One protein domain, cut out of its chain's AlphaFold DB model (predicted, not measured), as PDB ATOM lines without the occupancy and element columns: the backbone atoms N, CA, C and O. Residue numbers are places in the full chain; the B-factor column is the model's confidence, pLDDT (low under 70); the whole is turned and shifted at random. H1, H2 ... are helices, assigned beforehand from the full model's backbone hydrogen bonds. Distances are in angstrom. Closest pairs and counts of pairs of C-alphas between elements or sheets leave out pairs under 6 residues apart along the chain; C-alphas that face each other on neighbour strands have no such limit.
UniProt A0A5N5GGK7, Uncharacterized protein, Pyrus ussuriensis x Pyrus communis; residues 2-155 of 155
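This is residues 2 to 155 of the 155 residues of an uncharacterized protein of Pyrus ussuriensis x Pyrus communis (UniProt A0A5N5GGK7). Four helices run up and down in a loose, elongated bundle: the short H1 has H2 on one side and H4 on another, while H3 is joined to the rest by parts of its length only, at its beginning to H2 and farther along to H4. Residues 134 to 155, of which 134 to 153 belong to H4, stick out past the other helices as a free arm and add to the length of the whole. The printed part has 154 residues with four named helices, H1, H2, H3 and H4 in chain order, and no named strand; the class is all helix. The whole is loose, with a radius of gyration of the C-alphas of 21.8 A, and spans 82 by 33 by 24 A.

The longest helix by residues is H4, residues 108 to 153, which has a kink of 42 degrees near residue 139. With residues 108 to 130 alone it touches H1, residues 2 to 17; the closest C-alphas, of Ala 17 and Arg 112, are 4.2 A apart, at a shallow tilt of 12 degrees, opposite ways. H1 forms a helical hairpin with H2, residues 23 to 50: they touch, with the closest C-alphas, of Gly 12 and Ala 27, 4.5 A apart, at a shallow tilt of 24 degrees. H3, residues 55 to 92, touches H4 with residues 73 to 86 alone, against residues 110 to 118 of H4; the closest C-alphas are those of Thr 78 and Ala 114, 5.5 A apart. This hairpin of H3 and H4 has a shallow tilt of 23 degrees. H2 and H3 also form a hairpin and touch with residues 43 to 47 and 55 to 59 alone; the closest C-alphas, of Ser 47 and Tyr 55, are 6.6 A apart, at a shallow tilt of 28 degrees. H1 and H3 are apart, and so are H2 and H4. Every O i to N i+4 pair is within hydrogen-bond range in H1 and H2; in H3 it is 29 of 34 and in H4 36 of 42.

H4 measures 62.9 A from first to last C-alpha; C-alpha 108 is at (30.915, -11.569, -46.214), and C-alpha 153 is at (52.735, -70.586, -47.299). H3 measures 54.0 A, H2 39.8 A and H1 22.9 A. H1 begins with C-alpha 2 at (39.602, -40.331, -44.160).

The C-alphas farthest apart, of Gly 94 and Ser 155, are 82.3 A apart. Residues 64 to 69 of H3 also stand free. The printed part has no cut. The links H1 to H2 and H2 to H3 are tight; the link H3 to H4, residues 93 to 107, is long. The mean pLDDT of the printed part is 79.1, and residue 89, residues 91 to 110 and residues 137 to 155 are under 70.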
ATOM      1  N   MET A   2      40.323 -41.335 -44.971       86.06
ATOM      2  CA  MET A   2      39.602 -40.331 -44.160       86.06
ATOM      3  C   MET A   2      40.297 -38.963 -44.042       86.06
ATOM      4  O   MET A   2      39.655 -37.929 -44.207       86.06
ATOM      5  N   THR A   3      41.616 -38.936 -43.835       88.56
ATOM      6  CA  THR A   3      42.392 -37.687 -43.740       88.56
ATOM      7  C   THR A   3      42.314 -36.833 -45.008       88.56
ATOM      8  O   THR A   3      42.185 -35.619 -44.916       88.56
ATOM      9  N   LEU A   4      42.343 -37.454 -46.194       88.19
ATOM     10  CA  LEU A   4      42.244 -36.738 -47.472       88.19
ATOM     11  C   LEU A   4      40.864 -36.096 -47.636       88.19
ATOM     12  O   LEU A   4      40.768 -34.952 -48.067       88.19
ATOM     13  N   VAL A   5      39.808 -36.807 -47.230       91.06
ATOM     14  CA  VAL A   5      38.432 -36.292 -47.269       91.06
ATOM     15  C   VAL A   5      38.257 -35.105 -46.315       91.06
ATOM     16  O   VAL A   5      37.631 -34.110 -46.670       91.06
ATOM     17  N   LEU A   6      38.864 -35.161 -45.125       89.75
ATOM     18  CA  LEU A   6      38.851 -34.050 -44.165       89.75
ATOM     19  C   LEU A   6      39.604 -32.816 -44.683       89.75
ATOM     20  O   LEU A   6      39.130 -31.695 -44.515       89.75
ATOM     21  N   LEU A   7      40.747 -33.008 -45.349       90.44
ATOM     22  CA  LEU A   7      41.487 -31.911 -45.982       90.44
ATOM     23  C   LEU A   7      40.689 -31.276 -47.126       90.44
ATOM     24  O   LEU A   7      40.632 -30.052 -47.221       90.44
ATOM     25  N   LEU A   8      40.025 -32.092 -47.949       91.38
ATOM     26  CA  LEU A   8      39.157 -31.608 -49.019       91.38
ATOM     27  C   LEU A   8      37.975 -30.789 -48.464       91.38
ATOM     28  O   LEU A   8      37.683 -29.703 -48.962       91.38
ATOM     29  N   SER A   9      37.356 -31.253 -47.376       90.50
ATOM     30  CA  SER A   9      36.305 -30.509 -46.669       90.50
ATOM     31  C   SER A   9      36.810 -29.173 -46.099       90.50
ATOM     32  O   SER A   9      36.135 -28.148 -46.211       90.50
ATOM     33  N   CYS A  10      38.038 -29.137 -45.566       91.12
ATOM     34  CA  CYS A  10      38.675 -27.903 -45.095       91.12
ATOM     35  C   CYS A  10      38.828 -26.863 -46.219       91.12
ATOM     36  O   CYS A  10      38.506 -25.689 -46.021       91.12
ATOM     37  N   VAL A  11      39.234 -27.296 -47.420       90.38
ATOM     38  CA  VAL A  11      39.284 -26.432 -48.611       90.38
ATOM     39  C   VAL A  11      37.894 -25.875 -48.927       90.38
ATOM     40  O   VAL A  11      37.756 -24.669 -49.117       90.38
ATOM     41  N   GLY A  12      36.853 -26.711 -48.888       88.25
ATOM     42  CA  GLY A  12      35.464 -26.274 -49.058       88.25
ATOM     43  C   GLY A  12      35.043 -25.185 -48.061       88.25
ATOM     44  O   GLY A  12      34.487 -24.165 -48.463       88.25
ATOM     45  N   HIS A  13      35.361 -25.341 -46.774       88.88
ATOM     46  CA  HIS A  13      35.066 -24.323 -45.757       88.88
ATOM     47  C   HIS A  13      35.850 -23.019 -45.967       88.88
ATOM     48  O   HIS A  13      35.287 -21.933 -45.812       88.88
ATOM     49  N   LEU A  14      37.123 -23.101 -46.364       87.50
ATOM     50  CA  LEU A  14      37.940 -21.928 -46.682       87.50
ATOM     51  C   LEU A  14      37.404 -21.169 -47.902       87.50
ATOM     52  O   LEU A  14      37.367 -19.941 -47.873       87.50
ATOM     53  N   LEU A  15      36.920 -21.866 -48.936       86.88
ATOM     54  CA  LEU A  15      36.293 -21.225 -50.100       86.88
ATOM     55  C   LEU A  15      35.063 -20.386 -49.716       86.88
ATOM     56  O   LEU A  15      34.822 -19.340 -50.323       86.88
ATOM     57  N   ILE A  16      34.300 -20.810 -48.704       84.75
ATOM     58  CA  ILE A  16      33.160 -20.033 -48.191       84.75
ATOM     59  C   ILE A  16      33.645 -18.844 -47.355       84.75
ATOM     60  O   ILE A  16      33.076 -17.756 -47.441       84.75
ATOM     61  N   ALA A  17      34.714 -19.021 -46.574       84.38
ATOM     62  CA  ALA A  17      35.298 -17.944 -45.779       84.38
ATOM     63  C   ALA A  17      35.890 -16.814 -46.647       84.38
ATOM     64  O   ALA A  17      35.856 -15.647 -46.248       84.38
ATOM     65  N   PHE A  18      36.405 -17.139 -47.836       81.94
ATOM     66  CA  PHE A  18      36.955 -16.189 -48.805       81.94
ATOM     67  C   PHE A  18      36.091 -16.145 -50.077       81.94
ATOM     68  O   PHE A  18      36.453 -16.736 -51.096       81.94
ATOM     69  N   PRO A  19      34.937 -15.456 -50.042       75.06
ATOM     70  CA  PRO A  19      33.992 -15.487 -51.147       75.06
ATOM     71  C   PRO A  19      34.532 -14.742 -52.375       75.06
ATOM     72  O   PRO A  19      34.684 -13.522 -52.371       75.06
ATOM     73  N   ALA A  20      34.773 -15.503 -53.440       78.88
ATOM     74  CA  ALA A  20      34.932 -15.035 -54.817       78.88
ATOM     75  C   ALA A  20      33.633 -15.314 -55.613       78.88
ATOM     76  O   ALA A  20      32.835 -16.160 -55.188       78.88
ATOM     77  N   PRO A  21      33.379 -14.645 -56.756       80.06
ATOM     78  CA  PRO A  21      32.218 -14.951 -57.595       80.06
ATOM     79  C   PRO A  21      32.200 -16.443 -57.975       80.06
ATOM     80  O   PRO A  21      33.186 -16.974 -58.473       80.06
ATOM     81  N   GLY A  22      31.096 -17.138 -57.680       82.50
ATOM     82  CA  GLY A  22      30.946 -18.583 -57.922       82.50
ATOM     83  C   GLY A  22      31.584 -19.514 -56.876       82.50
ATOM     84  O   GLY A  22      31.314 -20.715 -56.901       82.50
ATOM     85  N   SER A  23      32.352 -18.994 -55.907       86.00
ATOM     86  CA  SER A  23      33.043 -19.807 -54.886       86.00
ATOM     87  C   SER A  23      32.082 -20.656 -54.049       86.00
ATOM     88  O   SER A  23      32.353 -21.818 -53.770       86.00
ATOM     89  N   VAL A  24      30.911 -20.111 -53.706       86.00
ATOM     90  CA  VAL A  24      29.898 -20.810 -52.894       86.00
ATOM     91  C   VAL A  24      29.314 -22.045 -53.584       86.00
ATOM     92  O   VAL A  24      29.001 -23.019 -52.906       86.00
ATOM     93  N   TYR A  25      29.205 -22.032 -54.918       89.75
ATOM     94  CA  TYR A  25      28.740 -23.187 -55.689       89.75
ATOM     95  C   TYR A  25      29.803 -24.287 -55.714       89.75
ATOM     96  O   TYR A  25      29.515 -25.452 -55.460       89.75
ATOM     97  N   VAL A  26      31.061 -23.910 -55.950       92.06
ATOM     98  CA  VAL A  26      32.178 -24.861 -55.908       92.06
ATOM     99  C   VAL A  26      32.322 -25.452 -54.503       92.06
ATOM    100  O   VAL A  26      32.474 -26.662 -54.345       92.06
ATOM    101  N   ALA A  27      32.206 -24.619 -53.468       90.69
ATOM    102  CA  ALA A  27      32.299 -25.055 -52.085       90.69
ATOM    103  C   ALA A  27      31.191 -26.040 -51.695       90.69
ATOM    104  O   ALA A  27      31.484 -27.042 -51.046       90.69
ATOM    105  N   SER A  28      29.936 -25.800 -52.093       91.19
ATOM    106  CA  SER A  28      28.829 -26.703 -51.759       91.19
ATOM    107  C   SER A  28      28.993 -28.079 -52.407       91.19
ATOM    108  O   SER A  28      28.762 -29.088 -51.740       91.19
ATOM    109  N   VAL A  29      29.478 -28.138 -53.651       94.56
ATOM    110  CA  VAL A  29      29.801 -29.399 -54.338       94.56
ATOM    111  C   VAL A  29      30.915 -30.152 -53.607       94.56
ATOM    112  O   VAL A  29      30.768 -31.342 -53.323       94.56
ATOM    113  N   ILE A  30      32.005 -29.466 -53.246       94.00
ATOM    114  CA  ILE A  30      33.144 -30.071 -52.540       94.00
ATOM    115  C   ILE A  30      32.729 -30.602 -51.162       94.00
ATOM    116  O   ILE A  30      33.071 -31.733 -50.804       94.00
ATOM    117  N   ILE A  31      31.990 -29.807 -50.385       91.88
ATOM    118  CA  ILE A  31      31.532 -30.191 -49.044       91.88
ATOM    119  C   ILE A  31      30.543 -31.354 -49.138       91.88
ATOM    120  O   ILE A  31      30.683 -32.319 -48.390       91.88
ATOM    121  N   GLY A  32      29.595 -31.305 -50.078       92.75
ATOM    122  CA  GLY A  32      28.624 -32.377 -50.297       92.75
ATOM    123  C   GLY A  32      29.303 -33.702 -50.636       92.75
ATOM    124  O   GLY A  32      29.060 -34.708 -49.972       92.75
ATOM    125  N   PHE A  33      30.229 -33.688 -51.599       93.75
ATOM    126  CA  PHE A  33      31.014 -34.869 -51.959       93.75
ATOM    127  C   PHE A  33      31.821 -35.413 -50.773       93.75
ATOM    128  O   PHE A  33      31.810 -36.615 -50.500       93.75
ATOM    129  N   SER A  34      32.491 -34.527 -50.030       92.44
ATOM    130  CA  SER A  34      33.309 -34.916 -48.876       92.44
ATOM    131  C   SER A  34      32.464 -35.539 -47.762       92.44
ATOM    132  O   SER A  34      32.867 -36.534 -47.161       92.44
ATOM    133  N   PHE A  35      31.271 -34.995 -47.514       90.50
ATOM    134  CA  PHE A  35      30.340 -35.517 -46.518       90.50
ATOM    135  C   PHE A  35      29.816 -36.908 -46.896       90.50
ATOM    136  O   PHE A  35      29.796 -37.812 -46.058       90.50
ATOM    137  N   SER A  36      29.472 -37.125 -48.169       91.69
ATOM    138  CA  SER A  36      29.089 -38.451 -48.663       91.69
ATOM    139  C   SER A  36      30.222 -39.464 -48.497       91.69
ATOM    140  O   SER A  36      29.995 -40.555 -47.976       91.69
ATOM    141  N   ALA A  37      31.452 -39.091 -48.859       92.75
ATOM    142  CA  ALA A  37      32.616 -39.956 -48.690       92.75
ATOM    143  C   ALA A  37      32.874 -40.302 -47.211       92.75
ATOM    144  O   ALA A  37      33.194 -41.447 -46.894       92.75
ATOM    145  N   GLN A  38      32.694 -39.348 -46.294       89.69
ATOM    146  CA  GLN A  38      32.800 -39.584 -44.850       89.69
ATOM    147  C   GLN A  38      31.770 -40.588 -44.339       89.69
ATOM    148  O   GLN A  38      32.141 -41.484 -43.582       89.69
ATOM    149  N   LEU A  39      30.506 -40.474 -44.759       88.94
ATOM    150  CA  LEU A  39      29.459 -41.422 -44.372       88.94
ATOM    151  C   LEU A  39      29.780 -42.835 -44.868       88.94
ATOM    152  O   LEU A  39      29.744 -43.780 -44.081       88.94
ATOM    153  N   SER A  40      30.162 -42.984 -46.139       92.12
ATOM    154  CA  SER A  40      30.549 -44.283 -46.705       92.12
ATOM    155  C   SER A  40      31.732 -44.907 -45.966       92.12
ATOM    156  O   SER A  40      31.700 -46.089 -45.623       92.12
ATOM    157  N   LEU A  41      32.764 -44.114 -45.674       89.62
ATOM    158  CA  LEU A  41      33.930 -44.587 -44.932       89.62
ATOM    159  C   LEU A  41      33.581 -44.935 -43.480       89.62
ATOM    160  O   LEU A  41      34.127 -45.897 -42.951       89.62
ATOM    161  N   LEU A  42      32.671 -44.200 -42.834       88.50
ATOM    162  CA  LEU A  42      32.215 -44.511 -41.480       88.50
ATOM    163  C   LEU A  42      31.542 -45.890 -41.432       88.50
ATOM    164  O   LEU A  42      31.874 -46.698 -40.568       88.50
ATOM    165  N   PHE A  43      30.651 -46.182 -42.381       87.94
ATOM    166  CA  PHE A  43      30.006 -47.492 -42.489       87.94
ATOM    167  C   PHE A  43      31.021 -48.621 -42.697       87.94
ATOM    168  O   PHE A  43      30.982 -49.619 -41.976       87.94
ATOM    169  N   ALA A  44      31.970 -48.435 -43.623       89.62
ATOM    170  CA  ALA A  44      33.021 -49.414 -43.885       89.62
ATOM    171  C   ALA A  44      33.858 -49.693 -42.624       89.62
ATOM    172  O   ALA A  44      33.947 -50.841 -42.192       89.62
ATOM    173  N   ILE A  45      34.369 -48.642 -41.971       86.12
ATOM    174  CA  ILE A  45      35.203 -48.754 -40.764       86.12
ATOM    175  C   ILE A  45      34.457 -49.470 -39.636       86.12
ATOM    176  O   ILE A  45      35.033 -50.344 -38.996       86.12
ATOM    177  N   ILE A  46      33.184 -49.139 -39.383       86.94
ATOM    178  CA  ILE A  46      32.412 -49.792 -38.313       86.94
ATOM    179  C   ILE A  46      32.224 -51.281 -38.625       86.94
ATOM    180  O   ILE A  46      32.408 -52.112 -37.736       86.94
ATOM    181  N   SER A  47      31.885 -51.620 -39.874       87.88
ATOM    182  CA  SER A  47      31.692 -53.016 -40.282       87.88
ATOM    183  C   SER A  47      32.978 -53.843 -40.217       87.88
ATOM    184  O   SER A  47      32.920 -55.008 -39.830       87.88
ATOM    185  N   GLU A  48      34.127 -53.242 -40.533       85.06
ATOM    186  CA  GLU A  48      35.427 -53.915 -40.551       85.06
ATOM    187  C   GLU A  48      36.013 -54.081 -39.138       85.06
ATOM    188  O   GLU A  48      36.489 -55.160 -38.800       85.06
ATOM    189  N   LEU A  49      35.936 -53.051 -38.284       82.38
ATOM    190  CA  LEU A  49      36.502 -53.101 -36.927       82.38
ATOM    191  C   LEU A  49      35.643 -53.867 -35.919       82.38
ATOM    192  O   LEU A  49      36.183 -54.566 -35.066       82.38
ATOM    193  N   PHE A  50      34.323 -53.686 -35.954       80.88
ATOM    194  CA  PHE A  50      33.429 -54.199 -34.907       80.88
ATOM    195  C   PHE A  50      32.533 -55.344 -35.385       80.88
ATOM    196  O   PHE A  50      31.846 -55.976 -34.577       80.88
ATOM    197  N   GLY A  51      32.537 -55.627 -36.689       80.62
ATOM    198  CA  GLY A  51      31.648 -56.605 -37.299       80.62
ATOM    199  C   GLY A  51      30.175 -56.183 -37.261       80.62
ATOM    200  O   GLY A  51      29.797 -55.085 -36.849       80.62
ATOM    201  N   LEU A  52      29.302 -57.090 -37.699       85.88
ATOM    202  CA  LEU A  52      27.877 -56.796 -37.895       85.88
ATOM    203  C   LEU A  52      27.030 -56.911 -36.614       85.88
ATOM    204  O   LEU A  52      25.906 -56.419 -36.575       85.88
ATOM    205  N   LYS A  53      27.560 -57.526 -35.546       82.75
ATOM    206  CA  LYS A  53      26.783 -57.901 -34.348       82.75
ATOM    207  C   LYS A  53      26.181 -56.706 -33.596       82.75
ATOM    208  O   LYS A  53      25.046 -56.793 -33.143       82.75
ATOM    209  N   TYR A  54      26.918 -55.600 -33.479       84.25
ATOM    210  CA  TYR A  54      26.463 -54.362 -32.820       84.25
ATOM    211  C   TYR A  54      26.529 -53.140 -33.747       84.25
ATOM    212  O   TYR A  54      26.573 -51.997 -33.286       84.25
ATOM    213  N   TYR A  55      26.521 -53.374 -35.061       86.06
ATOM    214  CA  TYR A  55      26.702 -52.342 -36.081       86.06
ATOM    215  C   TYR A  55      25.702 -51.190 -35.936       86.06
ATOM    216  O   TYR A  55      26.094 -50.027 -35.868       86.06
ATOM    217  N   SER A  56      24.412 -51.512 -35.803       85.62
ATOM    218  CA  SER A  56      23.350 -50.509 -35.686       85.62
ATOM    219  C   SER A  56      23.506 -49.641 -34.439       85.62
ATOM    220  O   SER A  56      23.274 -48.436 -34.503       85.62
ATOM    221  N   THR A  57      23.929 -50.209 -33.308       88.06
ATOM    222  CA  THR A  57      24.133 -49.453 -32.062       88.06
ATOM    223  C   THR A  57      25.330 -48.513 -32.174       88.06
ATOM    224  O   THR A  57      25.219 -47.339 -31.826       88.06
ATOM    225  N   LEU A  58      26.454 -49.001 -32.706       87.44
ATOM    226  CA  LEU A  58      27.663 -48.199 -32.909       87.44
ATOM    227  C   LEU A  58      27.429 -47.072 -33.917       87.44
ATOM    228  O   LEU A  58      27.818 -45.934 -33.662       87.44
ATOM    229  N   PHE A  59      26.738 -47.364 -35.018       87.75
ATOM    230  CA  PHE A  59      26.384 -46.363 -36.015       87.75
ATOM    231  C   PHE A  59      25.462 -45.282 -35.441       87.75
ATOM    232  O   PHE A  59      25.746 -44.098 -35.604       87.75
ATOM    233  N   ASN A  60      24.399 -45.659 -34.720       89.94
ATOM    234  CA  ASN A  60      23.511 -44.682 -34.085       89.94
ATOM    235  C   ASN A  60      24.250 -43.834 -33.040       89.94
ATOM    236  O   ASN A  60      24.058 -42.623 -33.000       89.94
ATOM    237  N   CYS A  61      25.145 -44.435 -32.247       89.06
ATOM    238  CA  CYS A  61      25.991 -43.699 -31.305       89.06
ATOM    239  C   CYS A  61      26.898 -42.684 -32.023       89.06
ATOM    240  O   CYS A  61      26.968 -41.524 -31.624       89.06
ATOM    241  N   GLY A  62      27.523 -43.082 -33.135       86.62
ATOM    242  CA  GLY A  62      28.300 -42.174 -33.981       86.62
ATOM    243  C   GLY A  62      27.451 -41.045 -34.570       86.62
ATOM    244  O   GLY A  62      27.861 -39.888 -34.559       86.62
ATOM    245  N   GLN A  63      26.230 -41.350 -35.009       87.69
ATOM    246  CA  GLN A  63      25.300 -40.361 -35.555       87.69
ATOM    247  C   GLN A  63      24.812 -39.350 -34.514       87.69
ATOM    248  O   GLN A  63      24.504 -38.227 -34.901       87.69
ATOM    249  N   LEU A  64      24.794 -39.684 -33.215       89.50
ATOM    250  CA  LEU A  64      24.502 -38.720 -32.141       89.50
ATOM    251  C   LEU A  64      25.548 -37.598 -32.053       89.50
ATOM    252  O   LEU A  64      25.231 -36.509 -31.574       89.50
ATOM    253  N   ALA A  65      26.763 -37.808 -32.566       88.38
ATOM    254  CA  ALA A  65      27.761 -36.746 -32.645       88.38
ATOM    255  C   ALA A  65      27.320 -35.606 -33.582       88.38
ATOM    256  O   ALA A  65      27.645 -34.451 -33.321       88.38
ATOM    257  N   SER A  66      26.540 -35.899 -34.629       87.94
ATOM    258  CA  SER A  66      26.049 -34.900 -35.589       87.94
ATOM    259  C   SER A  66      25.126 -33.838 -34.962       87.94
ATOM    260  O   SER A  66      25.432 -32.650 -35.096       87.94
ATOM    261  N   PRO A  67      24.032 -34.180 -34.245       90.75
ATOM    262  CA  PRO A  67      23.189 -33.185 -33.582       90.75
ATOM    263  C   PRO A  67      23.915 -32.462 -32.440       90.75
ATOM    264  O   PRO A  67      23.748 -31.250 -32.300       90.75
ATOM    265  N   LEU A  68      24.766 -33.150 -31.668       90.31
ATOM    266  CA  LEU A  68      25.591 -32.511 -30.633       90.31
ATOM    267  C   LEU A  68      26.562 -31.487 -31.230       90.31
ATOM    268  O   LEU A  68      26.635 -30.348 -30.766       90.31
ATOM    269  N   GLY A  69      27.282 -31.876 -32.283       87.81
ATOM    270  CA  GLY A  69      28.220 -31.015 -32.992       87.81
ATOM    271  C   GLY A  69      27.521 -29.817 -33.624       87.81
ATOM    272  O   GLY A  69      27.985 -28.692 -33.466       87.81
ATOM    273  N   SER A  70      26.366 -30.035 -34.261       88.56
ATOM    274  CA  SER A  70      25.546 -28.957 -34.818       88.56
ATOM    275  C   SER A  70      25.077 -27.989 -33.731       88.56
ATOM    276  O   SER A  70      25.249 -26.782 -33.867       88.56
ATOM    277  N   TYR A  71      24.578 -28.480 -32.597       90.00
ATOM    278  CA  TYR A  71      24.151 -27.610 -31.501       90.00
ATOM    279  C   TYR A  71      25.303 -26.749 -30.955       90.00
ATOM    280  O   TYR A  71      25.157 -25.541 -30.767       90.00
ATOM    281  N   ILE A  72      26.477 -27.343 -30.738       89.50
ATOM    282  CA  ILE A  72      27.631 -26.614 -30.203       89.50
ATOM    283  C   ILE A  72      28.186 -25.634 -31.247       89.50
ATOM    284  O   ILE A  72      28.335 -24.446 -30.967       89.50
ATOM    285  N   LEU A  73      28.492 -26.094 -32.458       84.81
ATOM    286  CA  LEU A  73      29.192 -25.282 -33.456       84.81
ATOM    287  C   LEU A  73      28.265 -24.291 -34.171       84.81
ATOM    288  O   LEU A  73      28.666 -23.156 -34.432       84.81
ATOM    289  N   ASN A  74      27.026 -24.682 -34.471       83.12
ATOM    290  CA  ASN A  74      26.063 -23.816 -35.147       83.12
ATOM    291  C   ASN A  74      25.377 -22.883 -34.140       83.12
ATOM    292  O   ASN A  74      25.536 -21.667 -34.213       83.12
ATOM    293  N   VAL A  75      24.694 -23.426 -33.129       82.69
ATOM    294  CA  VAL A  75      23.890 -22.587 -32.221       82.69
ATOM    295  C   VAL A  75      24.771 -21.820 -31.237       82.69
ATOM    296  O   VAL A  75      24.684 -20.596 -31.149       82.69
ATOM    297  N   LYS A  76      25.634 -22.510 -30.483       85.06
ATOM    298  CA  LYS A  76      26.425 -21.852 -29.430       85.06
ATOM    299  C   LYS A  76      27.563 -21.008 -30.002       85.06
ATOM    300  O   LYS A  76      27.742 -19.881 -29.559       85.06
ATOM    301  N   VAL A  77      28.340 -21.525 -30.951       84.12
ATOM    302  CA  VAL A  77      29.507 -20.799 -31.480       84.12
ATOM    303  C   VAL A  77      29.096 -19.817 -32.572       84.12
ATOM    304  O   VAL A  77      29.289 -18.612 -32.406       84.12
ATOM    305  N   THR A  78      28.514 -20.311 -33.668       80.94
ATOM    306  CA  THR A  78      28.173 -19.461 -34.819       80.94
ATOM    307  C   THR A  78      27.085 -18.452 -34.461       80.94
ATOM    308  O   THR A  78      27.259 -17.276 -34.754       80.94
ATOM    309  N   GLY A  79      26.033 -18.862 -33.743       79.75
ATOM    310  CA  GLY A  79      24.959 -17.966 -33.300       79.75
ATOM    311  C   GLY A  79      25.448 -16.809 -32.424       79.75
ATOM    312  O   GLY A  79      25.195 -15.650 -32.739       79.75
ATOM    313  N   MET A  80      26.234 -17.083 -31.373       80.88
ATOM    314  CA  MET A  80      26.754 -16.012 -30.501       80.88
ATOM    315  C   MET A  80      27.704 -15.057 -31.228       80.88
ATOM    316  O   MET A  80      27.749 -13.862 -30.931       80.88
ATOM    317  N   LEU A  81      28.516 -15.586 -32.141       79.69
ATOM    318  CA  LEU A  81      29.460 -14.791 -32.909       79.69
ATOM    319  C   LEU A  81      28.743 -13.906 -33.934       79.69
ATOM    320  O   LEU A  81      29.068 -12.726 -34.057       79.69
ATOM    321  N   TYR A  82      27.733 -14.461 -34.598       75.06
ATOM    322  CA  TYR A  82      26.874 -13.753 -35.532       75.06
ATOM    323  C   TYR A  82      26.107 -12.621 -34.844       75.06
ATOM    324  O   TYR A  82      26.173 -11.483 -35.299       75.06
ATOM    325  N   ASP A  83      25.486 -12.890 -33.690       77.56
ATOM    326  CA  ASP A  83      24.792 -11.870 -32.895       77.56
ATOM    327  C   ASP A  83      25.730 -10.723 -32.497       77.56
ATOM    328  O   ASP A  83      25.362  -9.550 -32.565       77.56
ATOM    329  N   ARG A  84      26.974 -11.033 -32.108       76.62
ATOM    330  CA  ARG A  84      27.977 -10.016 -31.753       76.62
ATOM    331  C   ARG A  84      28.357  -9.127 -32.932       76.62
ATOM    332  O   ARG A  84      28.543  -7.926 -32.737       76.62
ATOM    333  N   GLU A  85      28.522  -9.691 -34.123       76.00
ATOM    334  CA  GLU A  85      28.855  -8.906 -35.316       76.00
ATOM    335  C   GLU A  85      27.656  -8.110 -35.831       76.00
ATOM    336  O   GLU A  85      27.797  -6.921 -36.123       76.00
ATOM    337  N   ALA A  86      26.462  -8.698 -35.827       72.56
ATOM    338  CA  ALA A  86      25.237  -8.009 -36.209       72.56
ATOM    339  C   ALA A  86      24.911  -6.832 -35.267       72.56
ATOM    340  O   ALA A  86      24.523  -5.763 -35.740       72.56
ATOM    341  N   LEU A  87      25.161  -6.950 -33.955       74.44
ATOM    342  CA  LEU A  87      25.046  -5.820 -33.018       74.44
ATOM    343  C   LEU A  87      26.052  -4.696 -33.312       74.44
ATOM    344  O   LEU A  87      25.715  -3.522 -33.171       74.44
ATOM    345  N   LYS A  88      27.278  -5.027 -33.741       73.44
ATOM    346  CA  LYS A  88      28.279  -4.018 -34.138       73.44
ATOM    347  C   LYS A  88      27.884  -3.293 -35.426       73.44
ATOM    348  O   LYS A  88      28.097  -2.084 -35.516       73.44
ATOM    349  N   GLU A  89      27.329  -4.004 -36.406       68.94
ATOM    350  CA  GLU A  89      26.832  -3.418 -37.663       68.94
ATOM    351  C   GLU A  89      25.627  -2.489 -37.396       68.94
ATOM    352  O   GLU A  89      25.563  -1.376 -37.928       68.94
ATOM    353  N   LEU A  90      24.715  -2.897 -36.501       71.25
ATOM    354  CA  LEU A  90      23.571  -2.091 -36.055       71.25
ATOM    355  C   LEU A  90      24.001  -0.810 -35.331       71.25
ATOM    356  O   LEU A  90      23.528   0.273 -35.678       71.25
ATOM    357  N   ALA A  91      24.952  -0.914 -34.395       69.38
ATOM    358  CA  ALA A  91      25.490   0.237 -33.670       69.38
ATOM    359  C   ALA A  91      26.161   1.255 -34.608       69.38
ATOM    360  O   ALA A  91      25.994   2.460 -34.433       69.38
ATOM    361  N   LYS A  92      26.869   0.790 -35.647       68.62
ATOM    362  CA  LYS A  92      27.447   1.663 -36.686       68.62
ATOM    363  C   LYS A  92      26.395   2.335 -37.566       68.62
ATOM    364  O   LYS A  92      26.642   3.421 -38.077       68.62
ATOM    365  N   SER A  93      25.243   1.695 -37.739       64.44
ATOM    366  CA  SER A  93      24.127   2.212 -38.538       64.44
ATOM    367  C   SER A  93      23.170   3.102 -37.731       64.44
ATOM    368  O   SER A  93      22.175   3.570 -38.278       64.44
ATOM    369  N   GLY A  94      23.439   3.330 -36.436       63.53
ATOM    370  CA  GLY A  94      22.622   4.175 -35.558       63.53
ATOM    371  C   GLY A  94      21.229   3.616 -35.236       63.53
ATOM    372  O   GLY A  94      20.373   4.368 -34.776       63.53
ATOM    373  N   ARG A  95      20.975   2.322 -35.487       60.69
ATOM    374  CA  ARG A  95      19.697   1.652 -35.189       60.69
ATOM    375  C   ARG A  95      19.781   0.859 -33.894       60.69
ATOM    376  O   ARG A  95      20.721   0.096 -33.688       60.69
ATOM    377  N   ASP A  96      18.763   1.013 -33.054       58.38
ATOM    378  CA  ASP A  96      18.630   0.268 -31.803       58.38
ATOM    379  C   ASP A  96      18.093  -1.156 -32.042       58.38
ATOM    380  O   ASP A  96      17.388  -1.409 -33.025       58.38
ATOM    381  N   ARG A  97      18.385  -2.090 -31.129       60.16
ATOM    382  CA  ARG A  97      17.951  -3.501 -31.200       60.16
ATOM    383  C   ARG A  97      16.424  -3.648 -31.268       60.16
ATOM    384  O   ARG A  97      15.939  -4.639 -31.796       60.16
ATOM    385  N   SER A  98      15.680  -2.654 -30.784       57.00
ATOM    386  CA  SER A  98      14.215  -2.573 -30.870       57.00
ATOM    387  C   SER A  98      13.670  -2.244 -32.270       57.00
ATOM    388  O   SER A  98      12.484  -2.432 -32.525       57.00
ATOM    389  N   SER A  99      14.515  -1.766 -33.190       55.28
ATOM    390  CA  SER A  99      14.105  -1.291 -34.522       55.28
ATOM    391  C   SER A  99      14.182  -2.349 -35.629       55.28
ATOM    392  O   SER A  99      13.820  -2.063 -36.773       55.28
ATOM    393  N   VAL A 100      14.660  -3.561 -35.319       59.72
ATOM    394  CA  VAL A 100      14.853  -4.636 -36.301       59.72
ATOM    395  C   VAL A 100      14.343  -5.967 -35.747       59.72
ATOM    396  O   VAL A 100      14.747  -6.385 -34.668       59.72
ATOM    397  N   ASN A 101      13.466  -6.632 -36.505       54.84
ATOM    398  CA  ASN A 101      12.838  -7.902 -36.115       54.84
ATOM    399  C   ASN A 101      13.834  -9.083 -36.129       54.84
ATOM    400  O   ASN A 101      13.690 -10.019 -35.351       54.84
ATOM    401  N   GLU A 102      14.864  -9.019 -36.983       56.28
ATOM    402  CA  GLU A 102      15.932 -10.022 -37.088       56.28
ATOM    403  C   GLU A 102      17.302  -9.348 -37.256       56.28
ATOM    404  O   GLU A 102      17.472  -8.441 -38.075       56.28
ATOM    405  N   LEU A 103      18.310  -9.794 -36.499       56.91
ATOM    406  CA  LEU A 103      19.701  -9.395 -36.719       56.91
ATOM    407  C   LEU A 103      20.182 -10.078 -38.003       56.91
ATOM    408  O   LEU A 103      20.559 -11.237 -37.956       56.91
ATOM    409  N   ILE A 104      20.154  -9.397 -39.150       56.53
ATOM    410  CA  ILE A 104      20.626  -9.971 -40.420       56.53
ATOM    411  C   ILE A 104      21.941  -9.303 -40.825       56.53
ATOM    412  O   ILE A 104      21.985  -8.139 -41.216       56.53
ATOM    413  N   CYS A 105      23.026 -10.066 -40.768       61.62
ATOM    414  CA  CYS A 105      24.340  -9.679 -41.256       61.62
ATOM    415  C   CYS A 105      24.614 -10.343 -42.616       61.62
ATOM    416  O   CYS A 105      25.011 -11.504 -42.695       61.62
ATOM    417  N   LEU A 106      24.375  -9.601 -43.701       58.78
ATOM    418  CA  LEU A 106      24.530 -10.067 -45.093       58.78
ATOM    419  C   LEU A 106      25.950  -9.883 -45.647       58.78
ATOM    420  O   LEU A 106      26.232 -10.230 -46.794       58.78
ATOM    421  N   ARG A 107      26.857  -9.297 -44.861       59.06
ATOM    422  CA  ARG A 107      28.208  -8.979 -45.319       59.06
ATOM    423  C   ARG A 107      29.102 -10.212 -45.181       59.06
ATOM    424  O   ARG A 107      29.063 -10.909 -44.170       59.06
ATOM    425  N   SER A 108      29.957 -10.448 -46.177       61.56
ATOM    426  CA  SER A 108      30.915 -11.569 -46.214       61.56
ATOM    427  C   SER A 108      31.785 -11.690 -44.957       61.56
ATOM    428  O   SER A 108      32.252 -12.776 -44.626       61.56
ATOM    429  N   GLN A 109      31.974 -10.584 -44.237       64.50
ATOM    430  CA  GLN A 109      32.739 -10.515 -42.996       64.50
ATOM    431  C   GLN A 109      32.097 -11.319 -41.849       64.50
ATOM    432  O   GLN A 109      32.834 -12.020 -41.162       64.50
ATOM    433  N   CYS A 110      30.761 -11.349 -41.743       66.88
ATOM    434  CA  CYS A 110      30.049 -12.097 -40.693       66.88
ATOM    435  C   CYS A 110      30.228 -13.608 -40.792       66.88
ATOM    436  O   CYS A 110      30.424 -14.304 -39.797       66.88
ATOM    437  N   TYR A 111      30.164 -14.134 -42.013       70.44
ATOM    438  CA  TYR A 111      30.295 -15.569 -42.239       70.44
ATOM    439  C   TYR A 111      31.756 -16.017 -42.256       70.44
ATOM    440  O   TYR A 111      32.055 -17.156 -41.900       70.44
ATOM    441  N   ARG A 112      32.691 -15.122 -42.591       78.38
ATOM    442  CA  ARG A 112      34.119 -15.443 -42.667       78.38
ATOM    443  C   ARG A 112      34.679 -15.968 -41.349       78.38
ATOM    444  O   ARG A 112      35.439 -16.934 -41.372       78.38
ATOM    445  N   LEU A 113      34.297 -15.383 -40.213       78.56
ATOM    446  CA  LEU A 113      34.810 -15.809 -38.907       78.56
ATOM    447  C   LEU A 113      34.233 -17.178 -38.503       78.56
ATOM    448  O   LEU A 113      34.990 -18.069 -38.120       78.56
ATOM    449  N   ALA A 114      32.930 -17.397 -38.699       82.69
ATOM    450  CA  ALA A 114      32.290 -18.688 -38.440       82.69
ATOM    451  C   ALA A 114      32.871 -19.822 -39.307       82.69
ATOM    452  O   ALA A 114      33.296 -20.852 -38.780       82.69
ATOM    453  N   PHE A 115      32.973 -19.620 -40.626       83.38
ATOM    454  CA  PHE A 115      33.550 -20.620 -41.532       83.38
ATOM    455  C   PHE A 115      35.050 -20.834 -41.303       83.38
ATOM    456  O   PHE A 115      35.529 -21.955 -41.467       83.38
ATOM    457  N   SER A 116      35.787 -19.814 -40.854       84.50
ATOM    458  CA  SER A 116      37.182 -19.981 -40.433       84.50
ATOM    459  C   SER A 116      37.304 -20.863 -39.190       84.50
ATOM    460  O   SER A 116      38.209 -21.691 -39.133       84.50
ATOM    461  N   ILE A 117      36.413 -20.723 -38.202       86.12
ATOM    462  CA  ILE A 117      36.399 -21.607 -37.026       86.12
ATOM    463  C   ILE A 117      36.091 -23.042 -37.458       86.12
ATOM    464  O   ILE A 117      36.803 -23.958 -37.051       86.12
ATOM    465  N   LEU A 118      35.087 -23.242 -38.318       86.75
ATOM    466  CA  LEU A 118      34.777 -24.564 -38.869       86.75
ATOM    467  C   LEU A 118      35.982 -25.165 -39.601       86.75
ATOM    468  O   LEU A 118      36.311 -26.322 -39.366       86.75
ATOM    469  N   ALA A 119      36.687 -24.381 -40.420       88.31
ATOM    470  CA  ALA A 119      37.900 -24.836 -41.095       88.31
ATOM    471  C   ALA A 119      38.983 -25.285 -40.097       88.31
ATOM    472  O   ALA A 119      39.579 -26.344 -40.286       88.31
ATOM    473  N   VAL A 120      39.199 -24.541 -39.005       89.88
ATOM    474  CA  VAL A 120      40.156 -24.915 -37.946       89.88
ATOM    475  C   VAL A 120      39.735 -26.204 -37.235       89.88
ATOM    476  O   VAL A 120      40.569 -27.086 -37.037       89.88
ATOM    477  N   VAL A 121      38.454 -26.350 -36.889       90.19
ATOM    478  CA  VAL A 121      37.921 -27.570 -36.256       90.19
ATOM    479  C   VAL A 121      38.088 -28.779 -37.183       90.19
ATOM    480  O   VAL A 121      38.573 -29.827 -36.754       90.19
ATOM    481  N   THR A 122      37.760 -28.633 -38.468       89.56
ATOM    482  CA  THR A 122      37.911 -29.694 -39.474       89.56
ATOM    483  C   THR A 122      39.382 -30.043 -39.708       89.56
ATOM    484  O   THR A 122      39.729 -31.220 -39.804       89.56
ATOM    485  N   PHE A 123      40.270 -29.046 -39.735       91.12
ATOM    486  CA  PHE A 123      41.713 -29.260 -39.830       91.12
ATOM    487  C   PHE A 123      42.258 -30.008 -38.610       91.12
ATOM    488  O   PHE A 123      43.023 -30.957 -38.766       91.12
ATOM    489  N   PHE A 124      41.818 -29.653 -37.402       92.81
ATOM    490  CA  PHE A 124      42.167 -30.394 -36.194       92.81
ATOM    491  C   PHE A 124      41.708 -31.857 -36.286       92.81
ATOM    492  O   PHE A 124      42.485 -32.767 -36.003       92.81
ATOM    493  N   GLY A 125      40.493 -32.101 -36.787       90.06
ATOM    494  CA  GLY A 125      40.013 -33.449 -37.099       90.06
ATOM    495  C   GLY A 125      40.912 -34.194 -38.094       90.06
ATOM    496  O   GLY A 125      41.212 -35.373 -37.893       90.06
ATOM    497  N   ALA A 126      41.406 -33.514 -39.135       90.88
ATOM    498  CA  ALA A 126      42.358 -34.083 -40.091       90.88
ATOM    499  C   ALA A 126      43.687 -34.462 -39.420       90.88
ATOM    500  O   ALA A 126      44.201 -35.550 -39.668       90.88
ATOM    501  N   VAL A 127      44.216 -33.615 -38.532       91.62
ATOM    502  CA  VAL A 127      45.444 -33.894 -37.770       91.62
ATOM    503  C   VAL A 127      45.258 -35.097 -36.848       91.62
ATOM    504  O   VAL A 127      46.085 -36.006 -36.865       91.62
ATOM    505  N   VAL A 128      44.157 -35.162 -36.094       91.62
ATOM    506  CA  VAL A 128      43.841 -36.322 -35.242       91.62
ATOM    507  C   VAL A 128      43.719 -37.591 -36.086       91.62
ATOM    508  O   VAL A 128      44.292 -38.620 -35.732       91.62
ATOM    509  N   SER A 129      43.044 -37.519 -37.238       88.50
ATOM    510  CA  SER A 129      42.951 -38.636 -38.182       88.50
ATOM    511  C   SER A 129      44.324 -39.062 -38.707       88.50
ATOM    512  O   SER A 129      44.596 -40.257 -38.779       88.50
ATOM    513  N   LEU A 130      45.205 -38.115 -39.038       88.00
ATOM    514  CA  LEU A 130      46.568 -38.393 -39.489       88.00
ATOM    515  C   LEU A 130      47.376 -39.107 -38.398       88.00
ATOM    516  O   LEU A 130      48.029 -40.109 -38.677       88.00
ATOM    517  N   ILE A 131      47.299 -38.629 -37.154       88.31
ATOM    518  CA  ILE A 131      47.947 -39.265 -35.999       88.31
ATOM    519  C   ILE A 131      47.427 -40.693 -35.829       88.31
ATOM    520  O   ILE A 131      48.223 -41.615 -35.646       88.31
ATOM    521  N   LEU A 132      46.109 -40.887 -35.938       84.94
ATOM    522  CA  LEU A 132      45.489 -42.206 -35.856       84.94
ATOM    523  C   LEU A 132      46.029 -43.135 -36.946       84.94
ATOM    524  O   LEU A 132      46.424 -44.248 -36.629       84.94
ATOM    525  N   VAL A 133      46.119 -42.660 -38.196       83.56
ATOM    526  CA  VAL A 133      46.683 -43.409 -39.332       83.56
ATOM    527  C   VAL A 133      48.142 -43.779 -39.088       83.56
ATOM    528  O   VAL A 133      48.531 -44.909 -39.358       83.56
ATOM    529  N   VAL A 134      48.965 -42.864 -38.573       83.50
ATOM    530  CA  VAL A 134      50.370 -43.167 -38.257       83.50
ATOM    531  C   VAL A 134      50.458 -44.246 -37.175       83.50
ATOM    532  O   VAL A 134      51.251 -45.175 -37.309       83.50
ATOM    533  N   ARG A 135      49.610 -44.177 -36.141       82.69
ATOM    534  CA  ARG A 135      49.557 -45.175 -35.062       82.69
ATOM    535  C   ARG A 135      49.030 -46.532 -35.531       82.69
ATOM    536  O   ARG A 135      49.604 -47.551 -35.164       82.69
ATOM    537  N   THR A 136      47.979 -46.572 -36.349       75.00
ATOM    538  CA  THR A 136      47.425 -47.831 -36.875       75.00
ATOM    539  C   THR A 136      48.276 -48.426 -37.985       75.00
ATOM    540  O   THR A 136      48.263 -49.638 -38.152       75.00
ATOM    541  N   ARG A 137      49.069 -47.626 -38.706       69.44
ATOM    542  CA  ARG A 137      50.021 -48.131 -39.707       69.44
ATOM    543  C   ARG A 137      51.115 -48.990 -39.082       69.44
ATOM    544  O   ARG A 137      51.524 -49.957 -39.710       69.44
ATOM    545  N   GLU A 138      51.568 -48.671 -37.873       64.56
ATOM    546  CA  GLU A 138      52.515 -49.525 -37.141       64.56
ATOM    547  C   GLU A 138      51.880 -50.873 -36.755       64.56
ATOM    548  O   GLU A 138      52.532 -51.905 -36.858       64.56
ATOM    549  N   PHE A 139      50.585 -50.887 -36.423       60.78
ATOM    550  CA  PHE A 139      49.830 -52.114 -36.135       60.78
ATOM    551  C   PHE A 139      49.566 -52.950 -37.406       60.78
ATOM    552  O   PHE A 139      49.919 -54.125 -37.473       60.78
ATOM    553  N   TYR A 140      49.046 -52.326 -38.468       58.19
ATOM    554  CA  TYR A 140      48.763 -52.991 -39.744       58.19
ATOM    555  C   TYR A 140      50.029 -53.420 -40.497       58.19
ATOM    556  O   TYR A 140      49.975 -54.393 -41.235       58.19
ATOM    557  N   LYS A 141      51.185 -52.763 -40.318       58.06
ATOM    558  CA  LYS A 141      52.460 -53.250 -40.879       58.06
ATOM    559  C   LYS A 141      52.822 -54.646 -40.363       58.06
ATOM    560  O   LYS A 141      53.411 -55.406 -41.123       58.06
ATOM    561  N   GLY A 142      52.492 -54.971 -39.111       56.84
ATOM    562  CA  GLY A 142      52.744 -56.291 -38.530       56.84
ATOM    563  C   GLY A 142      51.750 -57.355 -39.002       56.84
ATOM    564  O   GLY A 142      52.161 -58.467 -39.327       56.84
ATOM    565  N   ASP A 143      50.465 -57.005 -39.085       56.91
ATOM    566  CA  ASP A 143      49.395 -57.935 -39.480       56.91
ATOM    567  C   ASP A 143      49.317 -58.166 -40.998       56.91
ATOM    568  O   ASP A 143      49.124 -59.294 -41.440       56.91
ATOM    569  N   ILE A 144      49.538 -57.139 -41.825       57.28
ATOM    570  CA  ILE A 144      49.497 -57.267 -43.292       57.28
ATOM    571  C   ILE A 144      50.659 -58.127 -43.809       57.28
ATOM    572  O   ILE A 144      50.451 -58.968 -44.677       57.28
ATOM    573  N   TYR A 145      51.876 -57.952 -43.277       52.25
ATOM    574  CA  TYR A 145      53.029 -58.758 -43.704       52.25
ATOM    575  C   TYR A 145      52.928 -60.216 -43.246       52.25
ATOM    576  O   TYR A 145      53.419 -61.097 -43.945       52.25
ATOM    577  N   LYS A 146      52.284 -60.480 -42.101       53.97
ATOM    578  CA  LYS A 146      51.947 -61.847 -41.685       53.97
ATOM    579  C   LYS A 146      50.871 -62.445 -42.579       53.97
ATOM    580  O   LYS A 146      51.092 -63.515 -43.115       53.97
ATOM    581  N   LYS A 147      49.784 -61.717 -42.842       55.88
ATOM    582  CA  LYS A 147      48.690 -62.199 -43.691       55.88
ATOM    583  C   LYS A 147      49.138 -62.540 -45.118       55.88
ATOM    584  O   LYS A 147      48.769 -63.590 -45.621       55.88
ATOM    585  N   PHE A 148      49.984 -61.711 -45.739       58.28
ATOM    586  CA  PHE A 148      50.555 -62.024 -47.058       58.28
ATOM    587  C   PHE A 148      51.587 -63.159 -47.037       58.28
ATOM    588  O   PHE A 148      51.819 -63.777 -48.071       58.28
ATOM    589  N   ARG A 149      52.234 -63.419 -45.895       54.47
ATOM    590  CA  ARG A 149      53.168 -64.539 -45.745       54.47
ATOM    591  C   ARG A 149      52.431 -65.854 -45.508       54.47
ATOM    592  O   ARG A 149      52.787 -66.839 -46.134       54.47
ATOM    593  N   ASP A 150      51.388 -65.840 -44.686       58.09
ATOM    594  CA  ASP A 150      50.566 -67.015 -44.398       58.09
ATOM    595  C   ASP A 150      49.760 -67.430 -45.652       58.09
ATOM    596  O   ASP A 150      49.730 -68.604 -45.998       58.09
ATOM    597  N   GLU A 151      49.219 -66.477 -46.430       57.91
ATOM    598  CA  GLU A 151      48.586 -66.764 -47.738       57.91
ATOM    599  C   GLU A 151      49.576 -67.325 -48.784       57.91
ATOM    600  O   GLU A 151      49.168 -68.045 -49.694       57.91
ATOM    601  N   ALA A 152      50.873 -67.018 -48.664       57.47
ATOM    602  CA  ALA A 152      51.918 -67.534 -49.549       57.47
ATOM    603  C   ALA A 152      52.503 -68.886 -49.096       57.47
ATOM    604  O   ALA A 152      53.114 -69.567 -49.914       57.47
ATOM    605  N   GLU A 153      52.347 -69.266 -47.823       56.09
ATOM    606  CA  GLU A 153      52.735 -70.586 -47.299       56.09
ATOM    607  C   GLU A 153      51.615 -71.635 -47.455       56.09
ATOM    608  O   GLU A 153      51.915 -72.826 -47.513       56.09
ATOM    609  N   ASP A 154      50.353 -71.204 -47.587       52.91
ATOM    610  CA  ASP A 154      49.183 -72.060 -47.867       52.91
ATOM    611  C   ASP A 154      48.869 -72.238 -49.378       52.91
ATOM    612  O   ASP A 154      47.864 -72.866 -49.728       52.91
ATOM    613  N   SER A 155      49.710 -71.704 -50.279       44.16
ATOM    614  CA  SER A 155      49.605 -71.845 -51.751       44.16
ATOM    615  C   SER A 155      50.679 -72.771 -52.322       44.16
ATOM    616  O   SER A 155      50.343 -73.566 -53.230       44.16
TER     617      SER A 155